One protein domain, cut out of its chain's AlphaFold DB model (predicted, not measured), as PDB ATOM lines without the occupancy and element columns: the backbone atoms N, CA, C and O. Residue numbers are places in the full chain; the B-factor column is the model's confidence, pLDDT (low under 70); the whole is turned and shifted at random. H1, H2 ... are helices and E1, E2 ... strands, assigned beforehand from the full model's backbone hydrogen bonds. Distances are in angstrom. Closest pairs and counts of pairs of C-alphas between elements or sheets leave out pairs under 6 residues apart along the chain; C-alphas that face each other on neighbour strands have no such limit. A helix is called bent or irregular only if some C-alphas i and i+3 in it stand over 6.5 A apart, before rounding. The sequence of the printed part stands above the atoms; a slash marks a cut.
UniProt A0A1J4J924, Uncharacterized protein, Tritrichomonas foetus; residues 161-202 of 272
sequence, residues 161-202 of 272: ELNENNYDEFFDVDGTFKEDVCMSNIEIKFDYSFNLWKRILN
ATOM      1  N   GLU A 161      -4.048  18.251  19.109       86.56
ATOM      2  CA  GLU A 161      -2.661  18.661  19.195       86.56
ATOM      3  C   GLU A 161      -1.823  17.530  19.812       86.56
ATOM      4  O   GLU A 161      -2.052  17.130  20.958       86.56
ATOM      5  N   LEU A 162      -0.848  17.012  19.067       87.62
ATOM      6  CA  LEU A 162       0.060  15.969  19.532       87.62
ATOM      7  C   LEU A 162       1.185  16.559  20.381       87.62
ATOM      8  O   LEU A 162       1.925  17.446  19.952       87.62
ATOM      9  N   ASN A 163       1.356  15.991  21.566       86.94
ATOM     10  CA  ASN A 163       2.405  16.307  22.517       86.94
ATOM     11  C   ASN A 163       2.937  15.024  23.184       86.94
ATOM     12  O   ASN A 163       2.547  13.903  22.856       86.94
ATOM     13  N   GLU A 164       3.857  15.178  24.135       84.94
ATOM     14  CA  GLU A 164       4.484  14.044  24.827       84.94
ATOM     15  C   GLU A 164       3.491  13.159  25.589       84.94
ATOM     16  O   GLU A 164       3.717  11.950  25.697       84.94
ATOM     17  N   ASN A 165       2.400  13.743  26.092       88.31
ATOM     18  CA  ASN A 165       1.473  13.076  27.004       88.31
ATOM     19  C   ASN A 165       0.416  12.241  26.283       88.31
ATOM     20  O   ASN A 165      -0.132  11.325  26.888       88.31
ATOM     21  N   ASN A 166       0.123  12.554  25.020       89.12
ATOM     22  CA  ASN A 166      -0.899  11.864  24.234       89.12
ATOM     23  C   ASN A 166      -0.320  11.051  23.070       89.12
ATOM     24  O   ASN A 166      -1.080  10.476  22.305       89.12
ATOM     25  N   TYR A 167       1.007  10.935  22.942       87.81
ATOM     26  CA  TYR A 167       1.639  10.124  21.893       87.81
ATOM     27  C   TYR A 167       1.079   8.696  21.819       87.81
ATOM     28  O   TYR A 167       0.719   8.228  20.741       87.81
ATOM     29  N   ASP A 168       0.945   8.040  22.974       90.19
ATOM     30  CA  ASP A 168       0.471   6.657  23.064       90.19
ATOM     31  C   ASP A 168      -1.033   6.527  22.743       90.19
ATOM     32  O   ASP A 168      -1.553   5.415  22.670       90.19
ATOM     33  N   GLU A 169      -1.756   7.637  22.546       89.25
ATOM     34  CA  GLU A 169      -3.132   7.638  22.037       89.25
ATOM     35  C   GLU A 169      -3.153   7.440  20.518       89.25
ATOM     36  O   GLU A 169      -4.027   6.725  20.032       89.25
ATOM     37  N   PHE A 170      -2.157   7.970  19.795       88.06
ATOM     38  CA  PHE A 170      -2.125   8.015  18.326       88.06
ATOM     39  C   PHE A 170      -1.227   6.964  17.673       88.06
ATOM     40  O   PHE A 170      -1.484   6.559  16.538       88.06
ATOM     41  N   PHE A 171      -0.182   6.538  18.381       88.44
ATOM     42  CA  PHE A 171       0.836   5.639  17.855       88.44
ATOM     43  C   PHE A 171       0.871   4.316  18.620       88.44
ATOM     44  O   PHE A 171       0.643   4.272  19.832       88.44
ATOM     45  N   ASP A 172       1.169   3.244  17.897       87.12
ATOM     46  CA  ASP A 172       1.505   1.943  18.457       87.12
ATOM     47  C   ASP A 172       2.968   1.901  18.930       87.12
ATOM     48  O   ASP A 172       3.764   2.816  18.708       87.12
ATOM     49  N   VAL A 173       3.336   0.814  19.615       84.31
ATOM     50  CA  VAL A 173       4.667   0.629  20.230       84.31
ATOM     51  C   VAL A 173       5.808   0.673  19.201       84.31
ATOM     52  O   VAL A 173       6.949   0.959  19.555       84.31
ATOM     53  N   ASP A 174       5.514   0.391  17.933       81.69
ATOM     54  CA  ASP A 174       6.461   0.420  16.818       81.69
ATOM     55  C   ASP A 174       6.513   1.772  16.082       81.69
ATOM     56  O   ASP A 174       7.229   1.901  15.090       81.69
ATOM     57  N   GLY A 175       5.775   2.780  16.559       81.56
ATOM     58  CA  GLY A 175       5.724   4.110  15.958       81.56
ATOM     59  C   GLY A 175       4.810   4.217  14.736       81.56
ATOM     60  O   GLY A 175       4.839   5.247  14.059       81.56
ATOM     61  N   THR A 176       4.002   3.194  14.443       84.94
ATOM     62  CA  THR A 176       2.951   3.261  13.417       84.94
ATOM     63  C   THR A 176       1.675   3.903  13.964       84.94
ATOM     64  O   THR A 176       1.472   3.967  15.174       84.94
ATOM     65  N   PHE A 177       0.829   4.445  13.085       84.75
ATOM     66  CA  PHE A 177      -0.475   4.975  13.493       84.75
ATOM     67  C   PHE A 177      -1.432   3.839  13.829       84.75
ATOM     68  O   PHE A 177      -1.507   2.862  13.082       84.75
ATOM     69  N   LYS A 178      -2.229   4.022  14.882       87.94
ATOM     70  CA  LYS A 178      -3.344   3.117  15.173       87.94
ATOM     71  C   LYS A 178      -4.393   3.163  14.063       87.94
ATOM     72  O   LYS A 178      -4.597   4.199  13.432       87.94
ATOM     73  N   GLU A 179      -5.085   2.045  13.844       78.81
ATOM     74  CA  GLU A 179      -6.036   1.878  12.728       78.81
ATOM     75  C   GLU A 179      -7.190   2.898  12.721       78.81
ATOM     76  O   GLU A 179      -7.733   3.208  11.661       78.81
ATOM     77  N   ASP A 180      -7.573   3.423  13.885       82.44
ATOM     78  CA  ASP A 180      -8.661   4.386  14.074       82.44
ATOM     79  C   ASP A 180      -8.208   5.855  14.023       82.44
ATOM     80  O   ASP A 180      -9.031   6.770  14.101       82.44
ATOM     81  N   VAL A 181      -6.909   6.094  13.848       79.19
ATOM     82  CA  VAL A 181      -6.304   7.420  13.900       79.19
ATOM     83  C   VAL A 181      -5.966   7.910  12.497       79.19
ATOM     84  O   VAL A 181      -5.164   7.323  11.773       79.19
ATOM     85  N   CYS A 182      -6.543   9.051  12.115       78.56
ATOM     86  CA  CYS A 182      -6.216   9.708  10.854       78.56
ATOM     87  C   CYS A 182      -5.175  10.811  11.071       78.56
ATOM     88  O   CYS A 182      -5.417  11.757  11.820       78.56
ATOM     89  N   MET A 183      -4.037  10.729  10.373       76.69
ATOM     90  CA  MET A 183      -2.955  11.721  10.467       76.69
ATOM     91  C   MET A 183      -3.406  13.146  10.106       76.69
ATOM     92  O   MET A 183      -2.869  14.118  10.627       76.69
ATOM     93  N   SER A 184      -4.434  13.288   9.264       75.00
ATOM     94  CA  SER A 184      -5.026  14.592   8.935       75.00
ATOM     95  C   SER A 184      -5.642  15.314  10.137       75.00
ATOM     96  O   SER A 184      -5.908  16.507  10.051       75.00
ATOM     97  N   ASN A 185      -5.876  14.604  11.243       80.56
ATOM     98  CA  ASN A 185      -6.540  15.128  12.434       80.56
ATOM     99  C   ASN A 185      -5.533  15.463  13.540       80.56
ATOM    100  O   ASN A 185      -5.933  15.735  14.670       80.56
ATOM    101  N   ILE A 186      -4.236  15.401  13.239       84.62
ATOM    102  CA  ILE A 186      -3.170  15.585  14.211       84.62
ATOM    103  C   ILE A 186      -2.362  16.822  13.845       84.62
ATOM    104  O   ILE A 186      -1.747  16.891  12.782       84.62
ATOM    105  N   GLU A 187      -2.309  17.782  14.761       87.12
ATOM    106  CA  GLU A 187      -1.385  18.909  14.665       87.12
ATOM    107  C   GLU A 187      -0.151  18.625  15.523       87.12
ATOM    108  O   GLU A 187      -0.244  18.473  16.740       87.12
ATOM    109  N   ILE A 188       1.024  18.545  14.897       87.12
ATOM    110  CA  ILE A 188       2.287  18.356  15.615       87.12
ATOM    111  C   ILE A 188       2.874  19.726  15.921       87.12
ATOM    112  O   ILE A 188       3.253  20.463  15.006       87.12
ATOM    113  N   LYS A 189       3.036  20.048  17.205       83.88
ATOM    114  CA  LYS A 189       3.763  21.261  17.565       83.88
ATOM    115  C   LYS A 189       5.221  21.184  17.124       83.88
ATOM    116  O   LYS A 189       5.899  20.165  17.273       83.88
ATOM    117  N   PHE A 190       5.726  22.304  16.616       79.94
ATOM    118  CA  PHE A 190       7.095  22.399  16.119       79.94
ATOM    119  C   PHE A 190       8.144  22.045  17.185       79.94
ATOM    120  O   PHE A 190       9.120  21.364  16.878       79.94
ATOM    121  N   ASP A 191       7.934  22.447  18.437       85.31
ATOM    122  CA  ASP A 191       8.819  22.128  19.565       85.31
ATOM    123  C   ASP A 191       8.832  20.631  19.919       85.31
ATOM    124  O   ASP A 191       9.868  20.112  20.335       85.31
ATOM    125  N   TYR A 192       7.729  19.918  19.682       86.56
ATOM    126  CA  TYR A 192       7.639  18.472  19.880       86.56
ATOM    127  C   TYR A 192       8.123  17.652  18.676       86.56
ATOM    128  O   TYR A 192       8.529  16.502  18.842       86.56
ATOM    129  N   SER A 193       8.140  18.229  17.472       86.50
ATOM    130  CA  SER A 193       8.458  17.520  16.222       86.50
ATOM    131  C   SER A 193       9.749  16.689  16.287       86.50
ATOM    132  O   SER A 193       9.794  15.560  15.800       86.50
ATOM    133  N   PHE A 194      10.788  17.196  16.951       86.69
ATOM    134  CA  PHE A 194      12.050  16.476  17.099       86.69
ATOM    135  C   PHE A 194      11.943  15.262  18.034       86.69
ATOM    136  O   PHE A 194      12.470  14.193  17.722       86.69
ATOM    137  N   ASN A 195      11.245  15.400  19.165       86.25
ATOM    138  CA  ASN A 195      11.010  14.290  20.095       86.25
ATOM    139  C   ASN A 195      10.065  13.248  19.489       86.25
ATOM    140  O   ASN A 195      10.276  12.052  19.683       86.25
ATOM    141  N   LEU A 196       9.092  13.686  18.689       89.19
ATOM    142  CA  LEU A 196       8.230  12.800  17.923       89.19
ATOM    143  C   LEU A 196       9.042  11.890  16.994       89.19
ATOM    144  O   LEU A 196       8.902  10.672  17.056       89.19
ATOM    145  N   TRP A 197       9.921  12.465  16.167       88.94
ATOM    146  CA  TRP A 197      10.744  11.683  15.240       88.94
ATOM    147  C   TRP A 197      11.690  10.720  15.956       88.94
ATOM    148  O   TRP A 197      11.853   9.592  15.500       88.94
ATOM    149  N   LYS A 198      12.265  11.112  17.100       88.00
ATOM    150  CA  LYS A 198      13.039  10.185  17.943       88.00
ATOM    151  C   LYS A 198      12.208   8.982  18.371       88.00
ATOM    152  O   LYS A 198      12.689   7.859  18.293       88.00
ATOM    153  N   ARG A 199      10.968   9.212  18.802       85.81
ATOM    154  CA  ARG A 199      10.072   8.161  19.293       85.81
ATOM    155  C   ARG A 199       9.620   7.235  18.158       85.81
ATOM    156  O   ARG A 199       9.763   6.028  18.295       85.81
ATOM    157  N   ILE A 200       9.210   7.792  17.012       86.81
ATOM    158  CA  ILE A 200       8.814   7.033  15.806       86.81
ATOM    159  C   ILE A 200       9.965   6.174  15.279       86.81
ATOM    160  O   ILE A 200       9.784   5.005  14.964       86.81
ATOM    161  N   LEU A 201      11.166   6.745  15.182       85.50
ATOM    162  CA  LEU A 201      12.336   6.016  14.695       85.50
ATOM    163  C   LEU A 201      12.959   5.117  15.776       85.50
ATOM    164  O   LEU A 201      13.948   4.437  15.505       85.50
ATOM    165  N   ASN A 202      12.404   5.131  16.993       85.31
ATOM    166  CA  ASN A 202      12.932   4.465  18.177       85.31
ATOM    167  C   ASN A 202      14.426   4.776  18.420       85.31
ATOM    168  O   ASN A 202      15.227   3.903  18.757       85.31
TER     169      ASN A 202
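What this domain is: This is residues 161 to 202 of the 272 residues of an uncharacterized protein of Tritrichomonas foetus (UniProt A0A1J4J924). The chain makes one ring, with H2 along one side, E1 across one end and the long unnamed stretch of residues 171 to 185 curving round the rest, while the short helix H1 and the first residues, 161 to 166, sit over one face of that ring. It is simply formed: no two named strands pair, and residues 161 to 162 line up beside E1 only as a short parallel pairing. You are looking at 42 printed residues, with the named elements in the order H1, E1, H2; under half of the residues, 18, are in named elements, and the class is mostly helix. The whole is compact, with a radius of gyration of the C-alphas of 9.5 A, and rounded, spanning 26 by 22 by 16 A.

How they stand to each other: Start with the longest helix, H2, residues 190 to 200. It is irregular, but only just: the C-alphas of Asp 191 and Phe 194 are 7.0 A apart, and its line is a rough one. Just before it in the chain find E1, residues 186 to 188; E1 and H2 meet only through their link, a tight one of 1 residue. E1 pairs with no named strand, but residues 161 to 162 form a short parallel pairing with its residues 187 to 188. Look next at H1, residues 167 to 170, which is only just apart from H2, their closest C-alphas being 8.1 A from each other. H1 and E1 are apart as well. In H2, 5 of 7 pairs of O i and N i+4 are within hydrogen-bond range; H1 is too short for such a pair, and its one pair of O i and N i+3 is within range.

Where its parts are: Find C-alpha 190 at (7.095, 22.399, 16.119); from there H2 runs 15.5 A towards lower y, to C-alpha 200 at (8.814, 7.033, 15.806). E1 has three residues, and its first and last C-alphas are 6.3 A apart. H1 has four residues; it begins at C-alpha 167, at (1.639, 10.124, 21.893), and measures 5.6 A from first to last C-alpha.

The domain as a whole: The two C-alphas farthest apart are those of Glu 179, in the unnamed stretch, and Asp 191, in H2, at 26.0 A. From Glu 161 to Asn 202, the first and last printed C-alphas, the distance is 21.1 A. The printed part has no cut. The link from H1 to E1 is long, with 15 residues, whose C-alphas lie 6 to 13 A from the mean of the C-alphas. The mean pLDDT of the printed part of this model is 85.1, and no printed residue is under 70.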